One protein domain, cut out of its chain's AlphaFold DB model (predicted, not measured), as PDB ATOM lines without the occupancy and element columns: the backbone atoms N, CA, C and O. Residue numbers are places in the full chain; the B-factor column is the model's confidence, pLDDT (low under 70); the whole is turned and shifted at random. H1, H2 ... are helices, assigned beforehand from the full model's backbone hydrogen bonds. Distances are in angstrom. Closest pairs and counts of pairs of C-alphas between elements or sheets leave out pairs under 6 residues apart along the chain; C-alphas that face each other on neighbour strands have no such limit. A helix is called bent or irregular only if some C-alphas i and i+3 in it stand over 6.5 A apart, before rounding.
ATOM      1  N   ALA A   4      -5.529 -27.884   4.057       59.47
ATOM      2  CA  ALA A   4      -4.907 -27.517   2.785       59.47
ATOM      3  C   ALA A   4      -4.374 -28.714   1.966       59.47
ATOM      4  O   ALA A   4      -4.478 -28.714   0.741       59.47
ATOM      5  N   SER A   5      -3.840 -29.758   2.613       60.28
ATOM      6  CA  SER A   5      -3.308 -30.940   1.908       60.28
ATOM      7  C   SER A   5      -4.406 -31.839   1.325       60.28
ATOM      8  O   SER A   5      -4.252 -32.392   0.234       60.28
ATOM      9  N   ILE A   6      -5.542 -31.940   2.022       63.88
ATOM     10  CA  ILE A   6      -6.731 -32.663   1.552       63.88
ATOM     11  C   ILE A   6      -7.377 -31.886   0.404       63.88
ATOM     12  O   ILE A   6      -7.676 -32.465  -0.638       63.88
ATOM     13  N   PHE A   7      -7.496 -30.564   0.544       63.03
ATOM     14  CA  PHE A   7      -8.002 -29.695  -0.516       63.03
ATOM     15  C   PHE A   7      -7.159 -29.744  -1.786       63.03
ATOM     16  O   PHE A   7      -7.713 -29.851  -2.874       63.03
ATOM     17  N   SER A   8      -5.831 -29.752  -1.661       59.78
ATOM     18  CA  SER A   8      -4.930 -29.893  -2.811       59.78
ATOM     19  C   SER A   8      -5.076 -31.237  -3.531       59.78
ATOM     20  O   SER A   8      -4.751 -31.323  -4.710       59.78
ATOM     21  N   SER A   9      -5.532 -32.279  -2.836       64.38
ATOM     22  CA  SER A   9      -5.771 -33.604  -3.421       64.38
ATOM     23  C   SER A   9      -7.173 -33.716  -4.039       64.38
ATOM     24  O   SER A   9      -7.387 -34.502  -4.957       64.38
ATOM     25  N   LEU A  10      -8.132 -32.917  -3.555       59.88
ATOM     26  CA  LEU A  10      -9.522 -32.872  -4.026       59.88
ATOM     27  C   LEU A  10      -9.799 -31.742  -5.032       59.88
ATOM     28  O   LEU A  10     -10.904 -31.673  -5.569       59.88
ATOM     29  N   SER A  11      -8.818 -30.886  -5.325       56.75
ATOM     30  CA  SER A  11      -8.962 -29.711  -6.199       56.75
ATOM     31  C   SER A  11      -9.330 -30.045  -7.649       56.75
ATOM     32  O   SER A  11      -9.836 -29.182  -8.357       56.75
ATOM     33  N   GLY A  12      -9.105 -31.286  -8.095       55.47
ATOM     34  CA  GLY A  12      -9.554 -31.780  -9.404       55.47
ATOM     35  C   GLY A  12     -10.975 -32.364  -9.418       55.47
ATOM     36  O   GLY A  12     -11.476 -32.700 -10.486       55.47
ATOM     37  N   ILE A  13     -11.608 -32.527  -8.251       60.28
ATOM     38  CA  ILE A  13     -12.897 -33.219  -8.069       60.28
ATOM     39  C   ILE A  13     -13.982 -32.262  -7.555       60.28
ATOM     40  O   ILE A  13     -15.146 -32.385  -7.941       60.28
ATOM     41  N   LEU A  14     -13.617 -31.322  -6.682       58.09
ATOM     42  CA  LEU A  14     -14.534 -30.344  -6.102       58.09
ATOM     43  C   LEU A  14     -14.570 -29.050  -6.930       58.09
ATOM     44  O   LEU A  14     -13.562 -28.691  -7.543       58.09
ATOM     45  N   PRO A  15     -15.705 -28.325  -6.948       60.84
ATOM     46  CA  PRO A  15     -15.756 -27.006  -7.558       60.84
ATOM     47  C   PRO A  15     -14.740 -26.065  -6.890       60.84
ATOM     48  O   PRO A  15     -14.444 -26.206  -5.700       60.84
ATOM     49  N   PRO A  16     -14.199 -25.099  -7.650       57.00
ATOM     50  CA  PRO A  16     -13.023 -24.334  -7.244       57.00
ATOM     51  C   PRO A  16     -13.263 -23.420  -6.037       57.00
ATOM     52  O   PRO A  16     -12.291 -22.992  -5.418       57.00
ATOM     53  N   GLN A  17     -14.521 -23.110  -5.694       67.69
ATOM     54  CA  GLN A  17     -14.855 -22.265  -4.549       67.69
ATOM     55  C   GLN A  17     -16.034 -22.830  -3.738       67.69
ATOM     56  O   GLN A  17     -17.011 -23.286  -4.337       67.69
ATOM     57  N   PRO A  18     -15.947 -22.817  -2.394       75.94
ATOM     58  CA  PRO A  18     -17.071 -23.138  -1.518       75.94
ATOM     59  C   PRO A  18     -18.149 -22.047  -1.570       75.94
ATOM     60  O   PRO A  18     -17.838 -20.880  -1.806       75.94
ATOM     61  N   ASP A  19     -19.403 -22.410  -1.293       78.00
ATOM     62  CA  ASP A  19     -20.492 -21.440  -1.167       78.00
ATOM     63  C   ASP A  19     -20.327 -20.637   0.145       78.00
ATOM     64  O   ASP A  19     -20.392 -21.223   1.237       78.00
ATOM     65  N   PRO A  20     -20.123 -19.305   0.072       82.00
ATOM     66  CA  PRO A  20     -19.908 -18.464   1.249       82.00
ATOM     67  C   PRO A  20     -21.154 -18.343   2.136       82.00
ATOM     68  O   PRO A  20     -21.044 -18.001   3.312       82.00
ATOM     69  N   ARG A  21     -22.351 -18.647   1.621       83.31
ATOM     70  CA  ARG A  21     -23.598 -18.600   2.400       83.31
ATOM     71  C   ARG A  21     -23.667 -19.698   3.449       83.31
ATOM     72  O   ARG A  21     -24.365 -19.551   4.442       83.31
ATOM     73  N   ALA A  22     -22.946 -20.802   3.255       83.06
ATOM     74  CA  ALA A  22     -22.895 -21.868   4.247       83.06
ATOM     75  C   ALA A  22     -22.107 -21.450   5.504       83.06
ATOM     76  O   ALA A  22     -22.399 -21.945   6.588       83.06
ATOM     77  N   ASP A  23     -21.142 -20.525   5.393       85.12
ATOM     78  CA  ASP A  23     -20.274 -20.092   6.506       85.12
ATOM     79  C   ASP A  23     -21.008 -19.380   7.645       85.12
ATOM     80  O   ASP A  23     -20.488 -19.301   8.760       85.12
ATOM     81  N   THR A  24     -22.219 -18.880   7.393       88.31
ATOM     82  CA  THR A  24     -23.038 -18.233   8.424       88.31
ATOM     83  C   THR A  24     -23.573 -19.221   9.455       88.31
ATOM     84  O   THR A  24     -24.002 -18.809  10.532       88.31
ATOM     85  N   TYR A  25     -23.571 -20.518   9.138       88.56
ATOM     86  CA  TYR A  25     -24.138 -21.547   9.996       88.56
ATOM     87  C   TYR A  25     -23.081 -22.207  10.899       88.56
ATOM     88  O   TYR A  25     -21.934 -22.412  10.485       88.56
ATOM     89  N   PRO A  26     -23.448 -22.589  12.138       91.62
ATOM     90  CA  PRO A  26     -22.564 -23.336  13.028       91.62
ATOM     91  C   PRO A  26     -21.989 -24.595  12.364       91.62
ATOM     92  O   PRO A  26     -22.673 -25.266  11.597       91.62
ATOM     93  N   LEU A  27     -20.735 -24.938  12.683       89.62
ATOM     94  CA  LEU A  27     -20.007 -26.115  12.163       89.62
ATOM     95  C   LEU A  27     -19.715 -26.118  10.646       89.62
ATOM     96  O   LEU A  27     -19.050 -27.034  10.164       89.62
ATOM     97  N   MET A  28     -20.119 -25.089   9.895       89.44
ATOM     98  CA  MET A  28     -19.891 -25.002   8.445       89.44
ATOM     99  C   MET A  28     -18.631 -24.218   8.036       89.44
ATOM    100  O   MET A  28     -18.276 -24.209   6.855       89.44
ATOM    101  N   GLN A  29     -17.931 -23.605   8.999       87.38
ATOM    102  CA  GLN A  29     -16.679 -22.873   8.758       87.38
ATOM    103  C   GLN A  29     -15.508 -23.798   8.399       87.38
ATOM    104  O   GLN A  29     -14.668 -23.460   7.571       87.38
ATOM    105  N   SER A  30     -15.449 -24.980   9.012       87.44
ATOM    106  CA  SER A  30     -14.420 -25.987   8.758       87.44
ATOM    107  C   SER A  30     -15.001 -27.387   8.914       87.44
ATOM    108  O   SER A  30     -15.971 -27.599   9.641       87.44
ATOM    109  N   TRP A  31     -14.422 -28.365   8.219       86.38
ATOM    110  CA  TRP A  31     -14.890 -29.755   8.287       86.38
ATOM    111  C   TRP A  31     -14.337 -30.485   9.519       86.38
ATOM    112  O   TRP A  31     -14.891 -31.496   9.954       86.38
ATOM    113  N   THR A  32     -13.259 -29.952  10.107       88.81
ATOM    114  CA  THR A  32     -12.545 -30.534  11.247       88.81
ATOM    115  C   THR A  32     -13.459 -30.838  12.450       88.81
ATOM    116  O   THR A  32     -13.418 -31.972  12.931       88.81
ATOM    117  N   PRO A  33     -14.336 -29.926  12.925       93.19
ATOM    118  CA  PRO A  33     -15.261 -30.220  14.024       93.19
ATOM    119  C   PRO A  33     -16.191 -31.398  13.721       93.19
ATOM    120  O   PRO A  33     -16.347 -32.290  14.552       93.19
ATOM    121  N   THR A  34     -16.748 -31.450  12.508       90.56
ATOM    122  CA  THR A  34     -17.613 -32.552  12.057       90.56
ATOM    123  C   THR A  34     -16.874 -33.887  12.100       90.56
ATOM    124  O   THR A  34     -17.387 -34.869  12.633       90.56
ATOM    125  N   ALA A  35     -15.642 -33.920  11.587       89.62
ATOM    126  CA  ALA A  35     -14.820 -35.125  11.581       89.62
ATOM    127  C   ALA A  35     -14.452 -35.590  12.996       89.62
ATOM    128  O   ALA A  35     -14.499 -36.788  13.278       89.62
ATOM    129  N   LEU A  36     -14.124 -34.659  13.895       94.25
ATOM    130  CA  LEU A  36     -13.820 -34.971  15.292       94.25
ATOM    131  C   LEU A  36     -15.039 -35.534  16.027       94.25
ATOM    132  O   LEU A  36     -14.897 -36.518  16.750       94.25
ATOM    133  N   ILE A  37     -16.230 -34.970  15.806       94.62
ATOM    134  CA  ILE A  37     -17.481 -35.480  16.384       94.62
ATOM    135  C   ILE A  37     -17.767 -36.898  15.872       94.62
ATOM    136  O   ILE A  37     -18.000 -37.801  16.677       94.62
ATOM    137  N   SER A  38     -17.682 -37.131  14.557       93.31
ATOM    138  CA  SER A  38     -17.863 -38.468  13.974       93.31
ATOM    139  C   SER A  38     -16.837 -39.481  14.488       93.31
ATOM    140  O   SER A  38     -17.188 -40.628  14.766       93.31
ATOM    141  N   LEU A  39     -15.575 -39.079  14.656       93.81
ATOM    142  CA  LEU A  39     -14.531 -39.954  15.187       93.81
ATOM    143  C   LEU A  39     -14.779 -40.294  16.662       93.81
ATOM    144  O   LEU A  39     -14.728 -41.466  17.038       93.81
ATOM    145  N   ALA A  40     -15.083 -39.286  17.483       95.62
ATOM    146  CA  ALA A  40     -15.411 -39.469  18.893       95.62
ATOM    147  C   ALA A  40     -16.619 -40.399  19.068       95.62
ATOM    148  O   ALA A  40     -16.604 -41.284  19.922       95.62
ATOM    149  N   TYR A  41     -17.624 -40.254  18.206       95.56
ATOM    150  CA  TYR A  41     -18.782 -41.134  18.153       95.56
ATOM    151  C   TYR A  41     -18.411 -42.592  17.868       95.56
ATOM    152  O   TYR A  41     -18.814 -43.476  18.621       95.56
ATOM    153  N   VAL A  42     -17.605 -42.861  16.833       95.19
ATOM    154  CA  VAL A  42     -17.183 -44.234  16.501       95.19
ATOM    155  C   VAL A  42     -16.425 -44.861  17.666       95.19
ATOM    156  O   VAL A  42     -16.716 -45.992  18.050       95.19
ATOM    157  N   VAL A  43     -15.477 -44.128  18.256       95.62
ATOM    158  CA  VAL A  43     -14.695 -44.616  19.398       95.62
ATOM    159  C   VAL A  43     -15.606 -44.896  20.595       95.62
ATOM    160  O   VAL A  43     -15.538 -45.985  21.166       95.62
ATOM    161  N   GLY A  44     -16.492 -43.959  20.938       95.56
ATOM    162  CA  GLY A  44     -17.421 -44.088  22.060       95.56
ATOM    163  C   GLY A  44     -18.385 -45.263  21.902       95.56
ATOM    164  O   GLY A  44     -18.504 -46.090  22.806       95.56
ATOM    165  N   VAL A  45     -19.024 -45.394  20.736       94.75
ATOM    166  CA  VAL A  45     -19.969 -46.482  20.443       94.75
ATOM    167  C   VAL A  45     -19.267 -47.838  20.435       94.75
ATOM    168  O   VAL A  45     -19.772 -48.788  21.032       94.75
ATOM    169  N   CYS A  46     -18.090 -47.946  19.814       93.50
ATOM    170  CA  CYS A  46     -17.327 -49.195  19.787       93.50
ATOM    171  C   CYS A  46     -16.860 -49.615  21.187       93.50
ATOM    172  O   CYS A  46     -17.010 -50.785  21.552       93.50
ATOM    173  N   ALA A  47     -16.343 -48.675  21.986       95.06
ATOM    174  CA  ALA A  47     -15.908 -48.941  23.354       95.06
ATOM    175  C   ALA A  47     -17.082 -49.371  24.246       95.06
ATOM    176  O   ALA A  47     -17.004 -50.392  24.932       95.06
ATOM    177  N   TRP A  48     -18.203 -48.647  24.186       94.81
ATOM    178  CA  TRP A  48     -19.392 -48.970  24.973       94.81
ATOM    179  C   TRP A  48     -20.002 -50.312  24.549       94.81
ATOM    180  O   TRP A  48     -20.320 -51.152  25.393       94.81
ATOM    181  N   ARG A  49     -20.093 -50.587  23.243       93.06
ATOM    182  CA  ARG A  49     -20.567 -51.880  22.734       93.06
ATOM    183  C   ARG A  49     -19.711 -53.043  23.245       93.06
ATOM    184  O   ARG A  49     -20.267 -54.056  23.668       93.06
ATOM    185  N   ALA A  50     -18.384 -52.907  23.231       92.44
ATOM    186  CA  ALA A  50     -17.474 -53.930  23.749       92.44
ATOM    187  C   ALA A  50     -17.685 -54.177  25.254       92.44
ATOM    188  O   ALA A  50     -17.750 -55.328  25.693       92.44
ATOM    189  N   GLU A  51     -17.868 -53.108  26.028       92.62
ATOM    190  CA  GLU A  51     -18.123 -53.185  27.466       92.62
ATOM    191  C   GLU A  51     -19.458 -53.881  27.786       92.62
ATOM    192  O   GLU A  51     -19.516 -54.739  28.671       92.62
ATOM    193  N   LEU A  52     -20.528 -53.596  27.036       89.62
ATOM    194  CA  LEU A  52     -21.825 -54.262  27.222       89.62
ATOM    195  C   LEU A  52     -21.765 -55.760  26.905       89.62
ATOM    196  O   LEU A  52     -22.322 -56.567  27.652       89.62
ATOM    197  N   ILE A  53     -21.055 -56.154  25.842       88.81
ATOM    198  CA  ILE A  53     -20.867 -57.571  25.493       88.81
ATOM    199  C   ILE A  53     -20.098 -58.294  26.602       88.81
ATOM    200  O   ILE A  53     -20.498 -59.383  27.023       88.81
ATOM    201  N   LYS A  54     -19.033 -57.674  27.127       90.50
ATOM    202  CA  LYS A  54     -18.247 -58.225  28.235       90.50
ATOM    203  C   LYS A  54     -19.108 -58.427  29.485       90.50
ATOM    204  O   LYS A  54     -19.090 -59.511  30.068       90.50
ATOM    205  N   ARG A  55     -19.913 -57.428  29.865       88.25
ATOM    206  CA  ARG A  55     -20.859 -57.531  30.993       88.25
ATOM    207  C   ARG A  55     -21.880 -58.648  30.786       88.25
ATOM    208  O   ARG A  55     -22.113 -59.430  31.707       88.25
ATOM    209  N   GLY A  56     -22.427 -58.775  29.577       85.31
ATOM    210  CA  GLY A  56     -23.361 -59.846  29.223       85.31
ATOM    211  C   GLY A  56     -22.751 -61.248  29.347       85.31
ATOM    212  O   GLY A  56     -23.385 -62.152  29.892       85.31
ATOM    213  N   GLN A  57     -21.499 -61.433  28.911       85.25
ATOM    214  CA  GLN A  57     -20.777 -62.704  29.048       85.25
ATOM    215  C   GLN A  57     -20.501 -63.061  30.515       85.25
ATOM    216  O   GLN A  57     -20.739 -64.199  30.923       85.25
ATOM    217  N   VAL A  58     -20.050 -62.091  31.319       82.75
ATOM    218  CA  VAL A  58     -19.801 -62.282  32.758       82.75
ATOM    219  C   VAL A  58     -21.088 -62.673  33.482       82.75
ATOM    220  O   VAL A  58     -21.097 -63.646  34.232       82.75
ATOM    221  N   GLN A  59     -22.196 -61.977  33.219       83.12
ATOM    222  CA  GLN A  59     -23.484 -62.290  33.836       83.12
ATOM    223  C   GLN A  59     -24.000 -63.679  33.435       83.12
ATOM    224  O   GLN A  59     -24.568 -64.384  34.267       83.12
ATOM    225  N   LYS A  60     -23.790 -64.099  32.178       84.00
ATOM    226  CA  LYS A  60     -24.142 -65.449  31.721       84.00
ATOM    227  C   LYS A  60     -23.321 -66.519  32.443       84.00
ATOM    228  O   LYS A  60     -23.897 -67.514  32.861       84.00
ATOM    229  N   LYS A  61     -22.016 -66.294  32.638       81.06
ATOM    230  CA  LYS A  61     -21.140 -67.199  33.398       81.06
ATOM    231  C   LYS A  61     -21.592 -67.323  34.858       81.06
ATOM    232  O   LYS A  61     -21.864 -68.423  35.311       81.06
ATOM    233  N   LEU A  62     -21.817 -66.190  35.531       82.81
ATOM    234  CA  LEU A  62     -22.307 -66.163  36.915       82.81
ATOM    235  C   LEU A  62     -23.675 -66.842  37.088       82.81
ATOM    236  O   LEU A  62     -23.930 -67.423  38.135       82.81
ATOM    237  N   LYS A  63     -24.560 -66.778  36.082       76.56
ATOM    238  CA  LYS A  63     -25.850 -67.490  36.094       76.56
ATOM    239  C   LYS A  63     -25.724 -68.992  35.818       76.56
ATOM    240  O   LYS A  63     -26.555 -69.737  36.313       76.56
ATOM    241  N   ILE A  64     -24.737 -69.435  35.036       74.38
ATOM    242  CA  ILE A  64     -24.456 -70.870  34.828       74.38
ATOM    243  C   ILE A  64     -23.917 -71.493  36.120       74.38
ATOM    244  O   ILE A  64     -24.299 -72.605  36.465       74.38
ATOM    245  N   ASP A  65     -23.092 -70.750  36.858       72.69
ATOM    246  CA  ASP A  65     -22.525 -71.195  38.134       72.69
ATOM    247  C   ASP A  65     -23.541 -71.113  39.300       72.69
ATOM    248  O   ASP A  65     -23.297 -71.646  40.382       72.69
ATOM    249  N   ALA A  66     -24.691 -70.458  39.091       70.19
ATOM    250  CA  ALA A  66     -25.740 -70.252  40.086       70.19
ATOM    251  C   ALA A  66     -27.062 -70.910  39.654       70.19
ATOM    252  O   ALA A  66     -27.970 -70.240  39.155       70.19
ATOM    253  N   ASP A  67     -27.202 -72.213  39.896       68.94
ATOM    254  CA  ASP A  67     -28.508 -72.876  39.860       68.94
ATOM    255  C   ASP A  67     -29.354 -72.391  41.056       68.94
ATOM    256  O   ASP A  67     -29.091 -72.723  42.215       68.94
ATOM    257  N   ARG A  68     -30.328 -71.506  40.808       58.50
ATOM    258  CA  ARG A  68     -31.288 -71.021  41.817       58.50
ATOM    259  C   ARG A  68     -32.655 -70.743  41.168       58.50
ATOM    260  O   ARG A  68     -32.688 -70.206  40.058       58.50
ATOM    261  N   PRO A  80     -38.400 -44.491  32.390       85.50
ATOM    262  CA  PRO A  80     -38.378 -43.152  31.792       85.50
ATOM    263  C   PRO A  80     -37.605 -43.125  30.465       85.50
ATOM    264  O   PRO A  80     -37.895 -42.301  29.594       85.50
ATOM    265  N   LEU A  81     -36.680 -44.070  30.253       86.38
ATOM    266  CA  LEU A  81     -35.956 -44.227  28.996       86.38
ATOM    267  C   LEU A  81     -36.893 -44.606  27.842       86.38
ATOM    268  O   LEU A  81     -36.703 -44.142  26.719       86.38
ATOM    269  N   LYS A  82     -37.927 -45.424  28.088       85.88
ATOM    270  CA  LYS A  82     -38.894 -45.809  27.042       85.88
ATOM    271  C   LYS A  82     -39.679 -44.599  26.549       85.88
ATOM    272  O   LYS A  82     -39.826 -44.444  25.339       85.88
ATOM    273  N   TYR A  83     -40.133 -43.738  27.459       88.62
ATOM    274  CA  TYR A  83     -40.840 -42.505  27.105       88.62
ATOM    275  C   TYR A  83     -39.945 -41.525  26.362       88.62
ATOM    276  O   TYR A  83     -40.367 -40.979  25.346       88.62
ATOM    277  N   LEU A  84     -38.700 -41.364  26.816       91.06
ATOM    278  CA  LEU A  84     -37.725 -40.516  26.140       91.06
ATOM    279  C   LEU A  84     -37.493 -40.966  24.692       91.06
ATOM    280  O   LEU A  84     -37.484 -40.134  23.793       91.06
ATOM    281  N   ILE A  85     -37.376 -42.274  24.452       89.25
ATOM    282  CA  ILE A  85     -37.174 -42.829  23.105       89.25
ATOM    283  C   ILE A  85     -38.414 -42.655  22.228       89.25
ATOM    284  O   ILE A  85     -38.286 -42.330  21.050       89.25
ATOM    285  N   ILE A  86     -39.616 -42.860  22.777       88.69
ATOM    286  CA  ILE A  86     -40.863 -42.620  22.034       88.69
ATOM    287  C   ILE A  86     -40.957 -41.142  21.646       88.69
ATOM    288  O   ILE A  86     -41.184 -40.842  20.477       88.69
ATOM    289  N   LEU A  87     -40.732 -40.231  22.597       92.25
ATOM    290  CA  LEU A  87     -40.744 -38.791  22.356       92.25
ATOM    291  C   LEU A  87     -39.711 -38.398  21.296       92.25
ATOM    292  O   LEU A  87     -40.049 -37.704  20.345       92.25
ATOM    293  N   TYR A  88     -38.479 -38.883  21.433       90.81
ATOM    294  CA  TYR A  88     -37.405 -38.649  20.476       90.81
ATOM    295  C   TYR A  88     -37.788 -39.118  19.062       90.81
ATOM    296  O   TYR A  88     -37.688 -38.342  18.116       90.81
ATOM    297  N   ASN A  89     -38.303 -40.344  18.914       90.88
ATOM    298  CA  ASN A  89     -38.711 -40.872  17.611       90.88
ATOM    299  C   ASN A  89     -39.840 -40.040  16.987       90.88
ATOM    300  O   ASN A  89     -39.808 -39.757  15.793       90.88
ATOM    301  N   VAL A  90     -40.820 -39.621  17.791       92.19
ATOM    302  CA  VAL A  90     -41.924 -38.761  17.338       92.19
ATOM    303  C   VAL A  90     -41.400 -37.396  16.879       92.19
ATOM    304  O   VAL A  90     -41.749 -36.944  15.790       92.19
ATOM    305  N   VAL A  91     -40.521 -36.764  17.663       93.38
ATOM    306  CA  VAL A  91     -39.883 -35.488  17.304       93.38
ATOM    307  C   VAL A  91     -39.089 -35.623  16.007       93.38
ATOM    308  O   VAL A  91     -39.206 -34.765  15.137       93.38
ATOM    309  N   MET A  92     -38.342 -36.715  15.832       88.88
ATOM    310  CA  MET A  92     -37.570 -36.958  14.614       88.88
ATOM    311  C   MET A  92     -38.451 -37.156  13.382       88.88
ATOM    312  O   MET A  92     -38.135 -36.617  12.325       88.88
ATOM    313  N   VAL A  93     -39.585 -37.853  13.508       88.06
ATOM    314  CA  VAL A  93     -40.552 -37.989  12.408       88.06
ATOM    315  C   VAL A  93     -41.091 -36.621  11.988       88.06
ATOM    316  O   VAL A  93     -41.101 -36.309  10.796       88.06
ATOM    317  N   PHE A  94     -41.489 -35.778  12.945       92.00
ATOM    318  CA  PHE A  94     -41.970 -34.429  12.639       92.00
ATOM    319  C   PHE A  94     -40.877 -33.536  12.051       92.00
ATOM    320  O   PHE A  94     -41.141 -32.809  11.096       92.00
ATOM    321  N   TYR A  95     -39.650 -33.620  12.566       89.12
ATOM    322  CA  TYR A  95     -38.508 -32.879  12.038       89.12
ATOM    323  C   TYR A  95     -38.207 -33.271  10.585       89.12
ATOM    324  O   TYR A  95     -38.085 -32.410   9.715       89.12
ATOM    325  N   SER A  96     -38.154 -34.571  10.294       83.56
ATOM    326  CA  SER A  96     -37.930 -35.084   8.941       83.56
ATOM    327  C   SER A  96     -39.053 -34.685   7.986       83.56
ATOM    328  O   SER A  96     -38.780 -34.244   6.869       83.56
ATOM    329  N   ALA A  97     -40.313 -34.779   8.420       82.75
ATOM    330  CA  ALA A  97     -41.453 -34.326   7.628       82.75
ATOM    331  C   ALA A  97     -41.370 -32.821   7.336       82.75
ATOM    332  O   ALA A  97     -41.567 -32.411   6.194       82.75
ATOM    333  N   TYR A  98     -41.016 -32.010   8.337       87.50
ATOM    334  CA  TYR A  98     -40.839 -30.568   8.186       87.50
ATOM    335  C   TYR A  98     -39.772 -30.228   7.140       87.50
ATOM    336  O   TYR A  98     -40.053 -29.474   6.210       87.50
ATOM    337  N   VAL A  99     -38.582 -30.833   7.231       82.75
ATOM    338  CA  VAL A  99     -37.497 -30.599   6.265       82.75
ATOM    339  C   VAL A  99     -37.917 -31.028   4.859       82.75
ATOM    340  O   VAL A  99     -37.703 -30.273   3.915       82.75
ATOM    341  N   VAL A 100     -38.564 -32.187   4.692       80.69
ATOM    342  CA  VAL A 100     -39.021 -32.663   3.372       80.69
ATOM    343  C   VAL A 100     -40.080 -31.737   2.771       80.69
ATOM    344  O   VAL A 100     -39.953 -31.353   1.611       80.69
ATOM    345  N   ILE A 101     -41.097 -31.343   3.543       80.44
ATOM    346  CA  ILE A 101     -42.152 -30.435   3.070       80.44
ATOM    347  C   ILE A 101     -41.547 -29.090   2.666       80.44
ATOM    348  O   ILE A 101     -41.846 -28.589   1.584       80.44
ATOM    349  N   LEU A 102     -40.655 -28.539   3.494       82.19
ATOM    350  CA  LEU A 102     -39.983 -27.272   3.220       82.19
ATOM    351  C   LEU A 102     -39.121 -27.363   1.949       82.19
ATOM    352  O   LEU A 102     -39.172 -26.473   1.100       82.19
ATOM    353  N   SER A 103     -38.403 -28.476   1.776       77.94
ATOM    354  CA  SER A 103     -37.598 -28.766   0.582       77.94
ATOM    355  C   SER A 103     -38.451 -28.794  -0.684       77.94
ATOM    356  O   SER A 103     -38.129 -28.121  -1.658       77.94
ATOM    357  N   VAL A 104     -39.549 -29.556  -0.674       76.44
ATOM    358  CA  VAL A 104     -40.432 -29.724  -1.838       76.44
ATOM    359  C   VAL A 104     -41.154 -28.420  -2.168       76.44
ATOM    360  O   VAL A 104     -41.207 -28.038  -3.335       76.44
ATOM    361  N   TYR A 105     -41.666 -27.714  -1.158       81.00
ATOM    362  CA  TYR A 105     -42.355 -26.436  -1.333       81.00
ATOM    363  C   TYR A 105     -41.448 -25.383  -1.980       81.00
ATOM    364  O   TYR A 105     -41.822 -24.765  -2.976       81.00
ATOM    365  N   HIS A 106     -40.229 -25.203  -1.462       77.62
ATOM    366  CA  HIS A 106     -39.299 -24.221  -2.020       77.62
ATOM    367  C   HIS A 106     -38.700 -24.658  -3.357       77.62
ATOM    368  O   HIS A 106     -38.531 -23.811  -4.230       77.62
ATOM    369  N   ALA A 107     -38.443 -25.953  -3.561       74.50
ATOM    370  CA  ALA A 107     -38.023 -26.459  -4.864       74.50
ATOM    371  C   ALA A 107     -39.091 -26.192  -5.938       74.50
ATOM    372  O   ALA A 107     -38.768 -25.663  -6.999       74.50
ATOM    373  N   ALA A 108     -40.366 -26.460  -5.639       73.69
ATOM    374  CA  ALA A 108     -41.470 -26.191  -6.559       73.69
ATOM    375  C   ALA A 108     -41.622 -24.689  -6.858       73.69
ATOM    376  O   ALA A 108     -41.726 -24.305  -8.022       73.69
ATOM    377  N   ASN A 109     -41.564 -23.830  -5.834       77.75
ATOM    378  CA  ASN A 109     -41.692 -22.376  -5.999       77.75
ATOM    379  C   ASN A 109     -40.538 -21.739  -6.784       77.75
ATOM    380  O   ASN A 109     -40.722 -20.698  -7.411       77.75
ATOM    381  N   LEU A 110     -39.351 -22.346  -6.749       74.00
ATOM    382  CA  LEU A 110     -38.187 -21.911  -7.525       74.00
ATOM    383  C   LEU A 110     -38.144 -22.538  -8.927       74.00
ATOM    384  O   LEU A 110     -37.220 -22.269  -9.690       74.00
ATOM    385  N   GLY A 111     -39.144 -23.350  -9.287       67.00
ATOM    386  CA  GLY A 111     -39.230 -24.004 -10.593       67.00
ATOM    387  C   GLY A 111     -38.249 -25.167 -10.766       67.00
ATOM    388  O   GLY A 111     -37.964 -25.570 -11.894       67.00
ATOM    389  N   TYR A 112     -37.720 -25.719  -9.672       66.56
ATOM    390  CA  TYR A 112     -36.833 -26.874  -9.718       66.56
ATOM    391  C   TYR A 112     -37.629 -28.163  -9.917       66.56
ATOM    392  O   TYR A 112     -38.438 -28.566  -9.083       66.56
ATOM    393  N   GLY A 113     -37.391 -28.813 -11.056       59.91
ATOM    394  CA  GLY A 113     -37.947 -30.126 -11.369       59.91
ATOM    395  C   GLY A 113     -37.117 -31.278 -10.795       59.91
ATOM    396  O   GLY A 113     -36.028 -31.089 -10.264       59.91
ATOM    397  N   LEU A 114     -37.597 -32.509 -10.994       58.47
ATOM    398  CA  LEU A 114     -36.877 -33.750 -10.648       58.47
ATOM    399  C   LEU A 114     -35.693 -34.065 -11.593       58.47
ATOM    400  O   LEU A 114     -35.117 -35.150 -11.524       58.47
ATOM    401  N   GLY A 115     -35.383 -33.159 -12.524       52.78
ATOM    402  CA  GLY A 115     -34.349 -33.319 -13.544       52.78
ATOM    403  C   GLY A 115     -33.024 -32.655 -13.173       52.78
ATOM    404  O   GLY A 115     -32.786 -32.265 -12.031       52.78
ATOM    405  N   CYS A 116     -32.144 -32.507 -14.163       56.50
ATOM    406  CA  CYS A 116     -30.886 -31.799 -13.971       56.50
ATOM    407  C   CYS A 116     -31.132 -30.290 -13.823       56.50
ATOM    408  O   CYS A 116     -31.408 -29.611 -14.807       56.50
ATOM    409  N   VAL A 117     -31.008 -29.780 -12.599       58.25
ATOM    410  CA  VAL A 117     -31.063 -28.351 -12.272       58.25
ATOM    411  C   VAL A 117     -29.645 -27.814 -12.073       58.25
ATOM    412  O   VAL A 117     -28.815 -28.484 -11.459       58.25
ATOM    413  N   GLU A 118     -29.328 -26.647 -12.631       59.00
ATOM    414  CA  GLU A 118     -28.032 -26.005 -12.391       59.00
ATOM    415  C   GLU A 118     -27.932 -25.480 -10.956       59.00
ATOM    416  O   GLU A 118     -28.926 -25.037 -10.378       59.00
ATOM    417  N   ALA A 119     -26.719 -25.504 -10.397       60.94
ATOM    418  CA  ALA A 119     -26.468 -24.937  -9.083       60.94
ATOM    419  C   ALA A 119     -26.898 -23.453  -9.049       60.94
ATOM    420  O   ALA A 119     -26.526 -22.701  -9.953       60.94
ATOM    421  N   PRO A 120     -27.667 -23.027  -8.033       64.19
ATOM    422  CA  PRO A 120     -28.167 -21.671  -7.936       64.19
ATOM    423  C   PRO A 120     -27.040 -20.676  -7.768       64.19
ATOM    424  O   PRO A 120     -26.054 -20.943  -7.078       64.19
ATOM    425  N   ASP A 121     -27.250 -19.503  -8.352       67.56
ATOM    426  CA  ASP A 121     -26.366 -18.365  -8.178       67.56
ATOM    427  C   ASP A 121     -26.289 -17.987  -6.684       67.56
ATOM    428  O   ASP A 121     -27.321 -17.684  -6.075       67.56
ATOM    429  N   PRO A 122     -25.087 -17.976  -6.073       66.88
ATOM    430  CA  PRO A 122     -24.895 -17.557  -4.687       66.88
ATOM    431  C   PRO A 122     -25.324 -16.115  -4.388       66.88
ATOM    432  O   PRO A 122     -25.464 -15.751  -3.224       66.88
ATOM    433  N   THR A 123     -25.506 -15.281  -5.413       73.12
ATOM    434  CA  THR A 123     -25.968 -13.895  -5.276       73.12
ATOM    435  C   THR A 123     -27.494 -13.765  -5.255       73.12
ATOM    436  O   THR A 123     -28.016 -12.734  -4.816       73.12
ATOM    437  N   ASP A 124     -28.228 -14.805  -5.673       77.00
ATOM    438  CA  ASP A 124     -29.686 -14.803  -5.642       77.00
ATOM    439  C   ASP A 124     -30.208 -15.156  -4.248       77.00
ATOM    440  O   ASP A 124     -30.293 -16.324  -3.854       77.00
ATOM    441  N   LYS A 125     -30.669 -14.123  -3.540       79.38
ATOM    442  CA  LYS A 125     -31.282 -14.232  -2.209       79.38
ATOM    443  C   LYS A 125     -32.471 -15.191  -2.153       79.38
ATOM    444  O   LYS A 125     -32.788 -15.706  -1.083       79.38
ATOM    445  N   LYS A 126     -33.156 -15.452  -3.274       75.00
ATOM    446  CA  LYS A 126     -34.272 -16.413  -3.307       75.00
ATOM    447  C   LYS A 126     -33.815 -17.845  -3.040       75.00
ATOM    448  O   LYS A 126     -34.620 -18.666  -2.611       75.00
ATOM    449  N   THR A 127     -32.538 -18.140  -3.271       75.62
ATOM    450  CA  THR A 127     -31.964 -19.485  -3.149       75.62
ATOM    451  C   THR A 127     -31.306 -19.726  -1.785       75.62
ATOM    452  O   THR A 127     -31.020 -20.871  -1.439       75.62
ATOM    453  N   ASP A 128     -31.171 -18.688  -0.950       81.88
ATOM    454  CA  ASP A 128     -30.617 -18.777   0.413       81.88
ATOM    455  C   ASP A 128     -31.421 -19.727   1.308       81.88
ATOM    456  O   ASP A 128     -30.866 -20.431   2.157       81.88
ATOM    457  N   ILE A 129     -32.735 -19.810   1.075       82.56
ATOM    458  CA  ILE A 129     -33.617 -20.742   1.782       82.56
ATOM    459  C   ILE A 129     -33.210 -22.204   1.564       82.56
ATOM    460  O   ILE A 129     -33.373 -23.029   2.456       82.56
ATOM    461  N   LEU A 130     -32.628 -22.534   0.412       80.31
ATOM    462  CA  LEU A 130     -32.191 -23.892   0.102       80.31
ATOM    463  C   LEU A 130     -30.920 -24.257   0.867       80.31
ATOM    464  O   LEU A 130     -30.793 -25.386   1.337       80.31
ATOM    465  N   VAL A 131     -30.023 -23.288   1.075       82.81
ATOM    466  CA  VAL A 131     -28.849 -23.448   1.947       82.81
ATOM    467  C   VAL A 131     -29.296 -23.659   3.394       82.81
ATOM    468  O   VAL A 131     -28.782 -24.547   4.072       82.81
ATOM    469  N   TYR A 132     -30.304 -22.907   3.852       86.62
ATOM    470  CA  TYR A 132     -30.900 -23.096   5.177       86.62
ATOM    471  C   TYR A 132     -31.511 -24.496   5.351       86.62
ATOM    472  O   TYR A 132     -31.228 -25.181   6.332       86.62
ATOM    473  N   ILE A 133     -32.306 -24.957   4.382       82.81
ATOM    474  CA  ILE A 133     -32.890 -26.308   4.380       82.81
ATOM    475  C   ILE A 133     -31.787 -27.375   4.393       82.81
ATOM    476  O   ILE A 133     -31.860 -28.335   5.164       82.81
ATOM    477  N   GLY A 134     -30.739 -27.190   3.588       83.44
ATOM    478  CA  GLY A 134     -29.570 -28.063   3.574       83.44
ATOM    479  C   GLY A 134     -28.851 -28.106   4.925       83.44
ATOM    480  O   GLY A 134     -28.455 -29.183   5.374       83.44
ATOM    481  N   TYR A 135     -28.751 -26.971   5.621       87.56
ATOM    482  CA  TYR A 135     -28.211 -26.909   6.979       87.56
ATOM    483  C   TYR A 135     -29.097 -27.641   7.997       87.56
ATOM    484  O   TYR A 135     -28.580 -28.401   8.816       87.56
ATOM    485  N   LEU A 136     -30.425 -27.493   7.928       87.06
ATOM    486  CA  LEU A 136     -31.346 -28.253   8.785       87.06
ATOM    487  C   LEU A 136     -31.196 -29.765   8.576       87.06
ATOM    488  O   LEU A 136     -31.215 -30.533   9.542       87.06
ATOM    489  N   PHE A 137     -31.009 -30.203   7.331       86.19
ATOM    490  CA  PHE A 137     -30.742 -31.604   7.018       86.19
ATOM    491  C   PHE A 137     -29.378 -32.071   7.547       86.19
ATOM    492  O   PHE A 137     -29.280 -33.144   8.136       86.19
ATOM    493  N   TYR A 138     -28.332 -31.256   7.400       87.06
ATOM    494  CA  TYR A 138     -27.012 -31.526   7.974       87.06
ATOM    495  C   TYR A 138     -27.069 -31.672   9.502       87.06
ATOM    496  O   TYR A 138     -26.559 -32.650  10.050       87.06
ATOM    497  N   PHE A 139     -27.754 -30.755  10.189       91.88
ATOM    498  CA  PHE A 139     -27.915 -30.801  11.640       91.88
ATOM    499  C   PHE A 139     -28.672 -32.055  12.101       91.88
ATOM    500  O   PHE A 139     -28.293 -32.676  13.097       91.88
ATOM    501  N   SER A 140     -29.683 -32.495  11.338       88.62
ATOM    502  CA  SER A 140     -30.446 -33.716  11.634       88.62
ATOM    503  C   SER A 140     -29.547 -34.946  11.763       88.62
ATOM    504  O   SER A 140     -29.818 -35.815  12.589       88.62
ATOM    505  N   LYS A 141     -28.445 -35.010  11.003       88.25
ATOM    506  CA  LYS A 141     -27.522 -36.154  11.024       88.25
ATOM    507  C   LYS A 141     -26.777 -36.302  12.335       88.25
ATOM    508  O   LYS A 141     -26.505 -37.432  12.723       88.25
ATOM    509  N   PHE A 142     -26.524 -35.212  13.053       92.25
ATOM    510  CA  PHE A 142     -25.977 -35.299  14.407       92.25
ATOM    511  C   PHE A 142     -27.014 -35.774  15.413       92.25
ATOM    512  O   PHE A 142     -26.687 -36.554  16.303       92.25
ATOM    513  N   VAL A 143     -28.269 -35.342  15.268       92.12
ATOM    514  CA  VAL A 143     -29.353 -35.785  16.152       92.12
ATOM    515  C   VAL A 143     -29.609 -37.284  15.970       92.12
ATOM    516  O   VAL A 143     -29.695 -38.003  16.958       92.12
ATOM    517  N   GLU A 144     -29.594 -37.778  14.727       89.19
ATOM    518  CA  GLU A 144     -29.715 -39.207  14.392       89.19
ATOM    519  C   GLU A 144     -28.599 -40.074  15.010       89.19
ATOM    520  O   GLU A 144     -28.788 -41.271  15.213       89.19
ATOM    521  N   MET A 145     -27.434 -39.512  15.357       90.69
ATOM    522  CA  MET A 145     -26.385 -40.268  16.059       90.69
ATOM    523  C   MET A 145     -26.834 -40.708  17.464       90.69
ATOM    524  O   MET A 145     -26.328 -41.709  17.978       90.69
ATOM    525  N   LEU A 146     -27.817 -40.027  18.074       90.88
ATOM    526  CA  LEU A 146     -28.390 -40.412  19.368       90.88
ATOM    527  C   LEU A 146     -29.158 -41.744  19.312       90.88
ATOM    528  O   LEU A 146     -29.285 -42.393  20.352       90.88
ATOM    529  N   ASP A 147     -29.578 -42.214  18.128       88.75
ATOM    530  CA  ASP A 147     -30.217 -43.532  17.944       88.75
ATOM    531  C   ASP A 147     -29.362 -44.652  18.547       88.75
ATOM    532  O   ASP A 147     -29.845 -45.487  19.320       88.75
ATOM    533  N   THR A 148     -28.055 -44.635  18.260       90.81
ATOM    534  CA  THR A 148     -27.129 -45.626  18.829       90.81
ATOM    535  C   THR A 148     -26.999 -45.518  20.332       90.81
ATOM    536  O   THR A 148     -26.907 -46.548  21.000       90.81
ATOM    537  N   VAL A 149     -27.001 -44.300  20.878       90.31
ATOM    538  CA  VAL A 149     -26.909 -44.079  22.323       90.31
ATOM    539  C   VAL A 149     -28.112 -44.730  22.996       90.31
ATOM    540  O   VAL A 149     -27.943 -45.498  23.942       90.31
ATOM    541  N   PHE A 150     -29.315 -44.546  22.449       89.19
ATOM    542  CA  PHE A 150     -30.518 -45.200  22.957       89.19
ATOM    543  C   PHE A 150     -30.482 -46.729  22.819       89.19
ATOM    544  O   PHE A 150     -30.919 -47.431  23.736       89.19
ATOM    545  N   PHE A 151     -29.929 -47.278  21.732       88.19
ATOM    546  CA  PHE A 151     -29.745 -48.730  21.601       88.19
ATOM    547  C   PHE A 151     -28.778 -49.295  22.646       88.19
ATOM    548  O   PHE A 151     -29.069 -50.332  23.252       88.19
ATOM    549  N   LEU A 152     -27.670 -48.598  22.906       88.94
ATOM    550  CA  LEU A 152     -26.687 -48.978  23.920       88.94
ATOM    551  C   LEU A 152     -27.254 -48.853  25.340       88.94
ATOM    552  O   LEU A 152     -27.106 -49.787  26.127       88.94
ATOM    553  N   CYS A 153     -27.986 -47.777  25.653       86.50
ATOM    554  CA  CYS A 153     -28.674 -47.609  26.939       86.50
ATOM    555  C   CYS A 153     -29.688 -48.729  27.208       86.50
ATOM    556  O   CYS A 153     -29.824 -49.181  28.341       86.50
ATOM    557  N   ARG A 154     -30.367 -49.229  26.168       85.19
ATOM    558  CA  ARG A 154     -31.296 -50.367  26.272       85.19
ATOM    559  C   ARG A 154     -30.610 -51.733  26.305       85.19
ATOM    560  O   ARG A 154     -31.303 -52.749  26.347       85.19
ATOM    561  N   GLY A 155     -29.281 -51.780  26.208       82.12
ATOM    562  CA  GLY A 155     -28.519 -53.022  26.105       82.12
ATOM    563  C   GLY A 155     -28.760 -53.799  24.804       82.12
ATOM    564  O   GLY A 155     -28.392 -54.968  24.717       82.12
ATOM    565  N   LYS A 156     -29.365 -53.183  23.777       82.75
ATOM    566  CA  LYS A 156     -29.680 -53.823  22.489       82.75
ATOM    567  C   LYS A 156     -28.484 -53.782  21.535       82.75
ATOM    568  O   LYS A 156     -28.534 -53.171  20.469       82.75
ATOM    569  N   VAL A 157     -27.401 -54.459  21.910       87.56
ATOM    570  CA  VAL A 157     -26.143 -54.483  21.136       87.56
ATOM    571  C   VAL A 157     -26.278 -55.104  19.741       87.56
ATOM    572  O   VAL A 157     -25.475 -54.787  18.863       87.56
ATOM    573  N   ASP A 158     -27.301 -55.933  19.513       83.75
ATOM    574  CA  ASP A 158     -27.575 -56.570  18.217       83.75
ATOM    575  C   ASP A 158     -28.048 -55.572  17.151       83.75
ATOM    576  O   ASP A 158     -27.832 -55.780  15.960       83.75
ATOM    577  N   GLN A 159     -28.662 -54.459  17.571       84.88
ATOM    578  CA  GLN A 159     -29.109 -53.397  16.662       84.88
ATOM    579  C   GLN A 159     -27.942 -52.499  16.217       84.88
ATOM    580  O   GLN A 159     -27.975 -51.917  15.133       84.88
ATOM    581  N   VAL A 160     -26.871 -52.441  17.015       90.38
ATOM    582  CA  VAL A 160     -25.654 -51.676  16.717       90.38
ATOM    583  C   VAL A 160     -24.728 -52.519  15.836       90.38
ATOM    584  O   VAL A 160     -23.753 -53.125  16.293       90.38
ATOM    585  N   THR A 161     -25.076 -52.590  14.551       90.06
ATOM    586  CA  THR A 161     -24.299 -53.290  13.518       90.06
ATOM    587  C   THR A 161     -23.189 -52.405  12.946       90.06
ATOM    588  O   THR A 161     -23.240 -51.178  13.051       90.06
ATOM    589  N   PHE A 162     -22.200 -53.014  12.281       86.69
ATOM    590  CA  PHE A 162     -21.156 -52.273  11.558       86.69
ATOM    591  C   PHE A 162     -21.754 -51.273  10.563       86.69
ATOM    592  O   PHE A 162     -21.346 -50.116  10.538       86.69
ATOM    593  N   LEU A 163     -22.753 -51.706   9.784       86.19
ATOM    594  CA  LEU A 163     -23.396 -50.859   8.785       86.19
ATOM    595  C   LEU A 163     -24.069 -49.644   9.428       86.19
ATOM    596  O   LEU A 163     -23.931 -48.540   8.916       86.19
ATOM    597  N   HIS A 164     -24.760 -49.840  10.552       85.62
ATOM    598  CA  HIS A 164     -25.418 -48.757  11.274       85.62
ATOM    599  C   HIS A 164     -24.401 -47.727  11.791       85.62
ATOM    600  O   HIS A 164     -24.529 -46.538  11.507       85.62
ATOM    601  N   VAL A 165     -23.336 -48.172  12.468       88.94
ATOM    602  CA  VAL A 165     -22.298 -47.264  12.990       88.94
ATOM    603  C   VAL A 165     -21.561 -46.548  11.859       88.94
ATOM    604  O   VAL A 165     -21.371 -45.338  11.933       88.94
ATOM    605  N   PHE A 166     -21.194 -47.268  10.793       88.25
ATOM    606  CA  PHE A 166     -20.551 -46.681   9.618       88.25
ATOM    607  C   PHE A 166     -21.441 -45.625   8.957       88.25
ATOM    608  O   PHE A 166     -20.973 -44.525   8.682       88.25
ATOM    609  N   HIS A 167     -22.726 -45.933   8.753       87.69
ATOM    610  CA  HIS A 167     -23.691 -45.002   8.179       87.69
ATOM    611  C   HIS A 167     -23.793 -43.723   9.021       87.69
ATOM    612  O   HIS A 167     -23.501 -42.641   8.522       87.69
ATOM    613  N   HIS A 168     -24.107 -43.822  10.314       88.25
ATOM    614  CA  HIS A 168     -24.274 -42.629  11.154       88.25
ATOM    615  C   HIS A 168     -22.974 -41.837  11.366       88.25
ATOM    616  O   HIS A 168     -23.028 -40.623  11.525       88.25
ATOM    617  N   ALA A 169     -21.804 -42.481  11.309       88.75
ATOM    618  CA  ALA A 169     -20.524 -41.782  11.397       88.75
ATOM    619  C   ALA A 169     -20.143 -41.056  10.095       88.75
ATOM    620  O   ALA A 169     -19.564 -39.968  10.145       88.75
ATOM    621  N   ALA A 170     -20.446 -41.653   8.937       87.31
ATOM    622  CA  ALA A 170     -20.057 -41.133   7.628       87.31
ATOM    623  C   ALA A 170     -21.021 -40.071   7.076       87.31
ATOM    624  O   ALA A 170     -20.606 -39.254   6.254       87.31
ATOM    625  N   MET A 171     -22.282 -40.058   7.526       86.50
ATOM    626  CA  MET A 171     -23.308 -39.135   7.025       86.50
ATOM    627  C   MET A 171     -23.023 -37.651   7.338       86.50
ATOM    628  O   MET A 171     -23.046 -36.856   6.405       86.50
ATOM    629  N   PRO A 172     -22.704 -37.213   8.575       88.75
ATOM    630  CA  PRO A 172     -22.448 -35.789   8.823       88.75
ATOM    631  C   PRO A 172     -21.263 -35.221   8.011       88.75
ATOM    632  O   PRO A 172     -21.432 -34.174   7.382       88.75
ATOM    633  N   PRO A 173     -20.095 -35.899   7.924       87.19
ATOM    634  CA  PRO A 173     -18.999 -35.442   7.074       87.19
ATOM    635  C   PRO A 173     -19.369 -35.388   5.589       87.19
ATOM    636  O   PRO A 173     -18.991 -34.435   4.912       87.19
ATOM    637  N   SER A 174     -20.107 -36.374   5.063       83.19
ATOM    638  CA  SER A 174     -20.476 -36.388   3.642       83.19
ATOM    639  C   SER A 174     -21.440 -35.254   3.284       83.19
ATOM    640  O   SER A 174     -21.261 -34.599   2.255       83.19
ATOM    641  N   ILE A 175     -22.416 -34.968   4.151       84.12
ATOM    642  CA  ILE A 175     -23.357 -33.862   3.954       84.12
ATOM    643  C   ILE A 175     -22.665 -32.503   4.097       84.12
ATOM    644  O   ILE A 175     -22.995 -31.599   3.335       84.12
ATOM    645  N   TRP A 176     -21.667 -32.360   4.978       86.56
ATOM    646  CA  TRP A 176     -20.875 -31.126   5.085       86.56
ATOM    647  C   TRP A 176     -20.245 -30.745   3.739       86.56
ATOM    648  O   TRP A 176     -20.415 -29.623   3.266       86.56
ATOM    649  N   TRP A 177     -19.587 -31.705   3.076       81.19
ATOM    650  CA  TRP A 177     -19.003 -31.489   1.747       81.19
ATOM    651  C   TRP A 177     -20.072 -31.185   0.692       81.19
ATOM    652  O   TRP A 177     -19.872 -30.305  -0.144       81.19
ATOM    653  N   GLY A 178     -21.217 -31.872   0.745       77.00
ATOM    654  CA  GLY A 178     -22.345 -31.604  -0.147       77.00
ATOM    655  C   GLY A 178     -22.872 -30.175  -0.010       77.00
ATOM    656  O   GLY A 178     -22.957 -29.458  -0.998       77.00
ATOM    657  N   LEU A 179     -23.152 -29.731   1.213       80.69
ATOM    658  CA  LEU A 179     -23.707 -28.405   1.481       80.69
ATOM    659  C   LEU A 179     -22.709 -27.280   1.183       80.69
ATOM    660  O   LEU A 179     -23.096 -26.232   0.676       80.69
ATOM    661  N   LYS A 180     -21.422 -27.503   1.470       79.94
ATOM    662  CA  LYS A 180     -20.365 -26.503   1.289       79.94
ATOM    663  C   LYS A 180     -20.013 -26.249  -0.179       79.94
ATOM    664  O   LYS A 180     -19.643 -25.131  -0.520       79.94
ATOM    665  N   TYR A 181     -20.110 -27.268  -1.035       72.25
ATOM    666  CA  TYR A 181     -19.654 -27.199  -2.432       72.25
ATOM    667  C   TYR A 181     -20.771 -27.364  -3.467       72.25
ATOM    668  O   TYR A 181     -20.558 -27.068  -4.639       72.25
ATOM    669  N   ALA A 182     -21.948 -27.850  -3.078       64.50
ATOM    670  CA  ALA A 182     -23.066 -28.086  -3.988       64.50
ATOM    671  C   ALA A 182     -24.423 -27.981  -3.259       64.50
ATOM    672  O   ALA A 182     -25.146 -28.978  -3.161       64.50
ATOM    673  N   PRO A 183     -24.800 -26.785  -2.765       54.28
ATOM    674  CA  PRO A 183     -26.002 -26.614  -1.954       54.28
ATOM    675  C   PRO A 183     -27.295 -26.975  -2.695       54.28
ATOM    676  O   PRO A 183     -28.246 -27.403  -2.047       54.28
ATOM    677  N   VAL A 184     -27.340 -26.867  -4.035       53.47
ATOM    678  CA  VAL A 184     -28.515 -27.271  -4.830       53.47
ATOM    679  C   VAL A 184     -28.119 -27.834  -6.209       53.47
ATOM    680  O   VAL A 184     -28.269 -27.210  -7.246       53.47
ATOM    681  N   THR A 185     -27.602 -29.062  -6.186       44.22
ATOM    682  CA  THR A 185     -27.484 -30.054  -7.283       44.22
ATOM    683  C   THR A 185     -26.667 -29.764  -8.561       44.22
ATOM    684  O   THR A 185     -26.625 -28.679  -9.118       44.22
ATOM    685  N   ASN A 186     -26.061 -30.861  -9.044       43.94
ATOM    686  CA  ASN A 186     -25.228 -31.067 -10.238       43.94
ATOM    687  C   ASN A 186     -23.790 -30.529 -10.190       43.94
ATOM    688  O   ASN A 186     -23.428 -29.537 -10.818       43.94
ATOM    689  N   MET A 187     -22.916 -31.302  -9.531       37.22
ATOM    690  CA  MET A 187     -21.472 -31.232  -9.765       37.22
ATOM    691  C   MET A 187     -21.177 -31.602 -11.223       37.22
ATOM    692  O   MET A 187     -21.183 -32.772 -11.595       37.22
ATOM    693  N   ARG A 188     -20.860 -30.603 -12.048       36.78
ATOM    694  CA  ARG A 188     -20.493 -30.745 -13.469       36.78
ATOM    695  C   ARG A 188     -19.182 -31.530 -13.724       36.78
ATOM    696  O   ARG A 188     -18.767 -31.636 -14.871       36.78
ATOM    697  N   GLY A 189     -18.534 -32.078 -12.687       36.91
ATOM    698  CA  GLY A 189     -17.240 -32.782 -12.770       36.91
ATOM    699  C   GLY A 189     -17.165 -34.147 -12.068       36.91
ATOM    700  O   GLY A 189     -16.260 -34.928 -12.347       36.91
ATOM    701  N   LEU A 190     -18.132 -34.490 -11.214       37.47
ATOM    702  CA  LEU A 190     -18.282 -35.840 -10.673       37.47
ATOM    703  C   LEU A 190     -19.411 -36.496 -11.450       37.47
ATOM    704  O   LEU A 190     -20.557 -36.069 -11.343       37.47
ATOM    705  N   ASN A 191     -19.089 -37.528 -12.234       31.55
ATOM    706  CA  ASN A 191     -20.093 -38.364 -12.887       31.55
ATOM    707  C   ASN A 191     -21.205 -38.656 -11.852       31.55
ATOM    708  O   ASN A 191     -20.852 -39.066 -10.741       31.55
ATOM    709  N   PRO A 192     -22.500 -38.414 -12.134       39.38
ATOM    710  CA  PRO A 192     -23.575 -38.617 -11.162       39.38
ATOM    711  C   PRO A 192     -23.493 -40.002 -10.517       39.38
ATOM    712  O   PRO A 192     -23.723 -40.161  -9.326       39.38
ATOM    713  N   VAL A 193     -23.009 -40.988 -11.275       36.34
ATOM    714  CA  VAL A 193     -22.702 -42.344 -10.822       36.34
ATOM    715  C   VAL A 193     -21.635 -42.393  -9.717       36.34
ATOM    716  O   VAL A 193     -21.751 -43.218  -8.826       36.34
ATOM    717  N   THR A 194     -20.619 -41.535  -9.717       36.50
ATOM    718  CA  THR A 194     -19.514 -41.519  -8.744       36.50
ATOM    719  C   THR A 194     -19.910 -40.866  -7.420       36.50
ATOM    720  O   THR A 194     -19.624 -41.444  -6.382       36.50
ATOM    721  N   PHE A 195     -20.642 -39.747  -7.405       38.56
ATOM    722  CA  PHE A 195     -21.176 -39.185  -6.149       38.56
ATOM    723  C   PHE A 195     -22.317 -40.055  -5.586       38.56
ATOM    724  O   PHE A 195     -22.360 -40.340  -4.390       38.56
ATOM    725  N   HIS A 196     -23.178 -40.593  -6.460       37.06
ATOM    726  CA  HIS A 196     -24.211 -41.571  -6.100       37.06
ATOM    727  C   HIS A 196     -23.612 -42.898  -5.589       37.06
ATOM    728  O   HIS A 196     -24.173 -43.519  -4.689       37.06
ATOM    729  N   ARG A 197     -22.428 -43.310  -6.075       32.53
ATOM    730  CA  ARG A 197     -21.680 -44.474  -5.559       32.53
ATOM    731  C   ARG A 197     -20.847 -44.184  -4.309       32.53
ATOM    732  O   ARG A 197     -20.698 -45.100  -3.506       32.53
ATOM    733  N   LEU A 198     -20.306 -42.973  -4.149       35.66
ATOM    734  CA  LEU A 198     -19.441 -42.603  -3.020       35.66
ATOM    735  C   LEU A 198     -20.234 -42.146  -1.789       35.66
ATOM    736  O   LEU A 198     -19.845 -42.482  -0.675       35.66
ATOM    737  N   PHE A 199     -21.336 -41.412  -1.973       37.06
ATOM    738  CA  PHE A 199     -22.002 -40.699  -0.875       37.06
ATOM    739  C   PHE A 199     -23.529 -40.773  -0.879       37.06
ATOM    740  O   PHE A 199     -24.134 -40.555   0.165       37.06
ATOM    741  N   ALA A 200     -24.164 -41.107  -2.007       37.28
ATOM    742  CA  ALA A 200     -25.619 -41.040  -2.123       37.28
ATOM    743  C   ALA A 200     -26.283 -42.335  -2.602       37.28
ATOM    744  O   ALA A 200     -27.254 -42.238  -3.336       37.28
TER     745      ALA A 200
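AT A GLANCE: This is residues 4 to 68 and 80 to 200 of the 285 residues of the protein "Elongation of very long chain fatty acids protein" of Opisthorchis viverrini (UniProt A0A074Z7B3). Start from the long helix H3: it runs on one side of a loose, elongated bundle of helices, and its residues 57 to 64 stick out beyond the rest. H5 and H6, end to end, lie in the middle, between H4 on one side and H3 with the bent H7 on the other, while the short H1 and H8 lie off the bundle. You have 186 printed residues with eight named helices, H1 to H8 along the chain, and no named strand: the class is all helix. The whole is loose, with a radius of gyration of the C-alphas of 20.7 A, and spans 73 by 39 by 30 A.

IN THESE COORDINATES: Find C-alpha 32 at (-12.545, -30.534, 11.247); from there H3, residues 32 to 64, runs 48.2 A to C-alpha 64 at (-24.456, -70.870, 34.828). Before it come H1, residues 4 to 10, and H2, residues 20 to 24. Find C-alpha 80 at (-38.378, -43.152, 31.792), where H4, residues 80 to 109, begins its 43.3 A. H5, residues 125 to 144, covers 30.0 A and is only just irregular, with C-alphas 126 and 129 6.7 A apart; H6 is residues 146 to 153. H7, residues 162 to 181, was assigned as one helix by its hydrogen bonds but is bent, with C-alphas 169 and 172 6.8 A apart; its arms are H7a, residues 162 to 169, and H7b, residues 172 to 181. H8 is residues 192 to 198.

HOW THE PARTS SIT: Look at H3 first: with residues 34 to 38 alone it touches H7b, opposite ways at a shallow tilt of 14 degrees, and the closest C-alphas, of Thr 34 and Pro 173, are 5.9 A apart. With residues 45 to 52 alone it touches H6, closest at the C-alphas of Arg 49 and Leu 152, 6.9 A. H3 also touches H7a, closest at the C-alphas of Ser 38 and Ala 169, 5.0 A. Move to the hub, H5: it touches H7b, with the closest C-alphas, of Lys 141 and Pro 172, 5.5 A apart. H4 and H5 form a helical hairpin at a shallow tilt of 21 degrees, closest at the C-alphas of Ser 103 and Ile 133, 6.5 A. H2 touches H5, closest at the C-alphas of Ala 22 and Val 131, 6.6 A. H1 and H8 touch no helix. Each O i to N i+4 pair is within hydrogen-bond range in H1, H3, H4, H6, H7a, H7b and H8, against 11 of 16 in H5 and 0 of 1 in H2, where 1 of 2 O i to N i+3 pairs is.

THE WHOLE: The C-alphas farthest apart, of Asp 67 and Thr 123, are 74.3 A apart. Residues 69 to 79 are cut out, and C-alphas 68 and 80 stand 30.5 A apart across the cut. The link from H4 to H5 is long. The model's pLDDT is under 70 at residues 4 to 17, 67 to 68, 111 to 122 and 182 to 200.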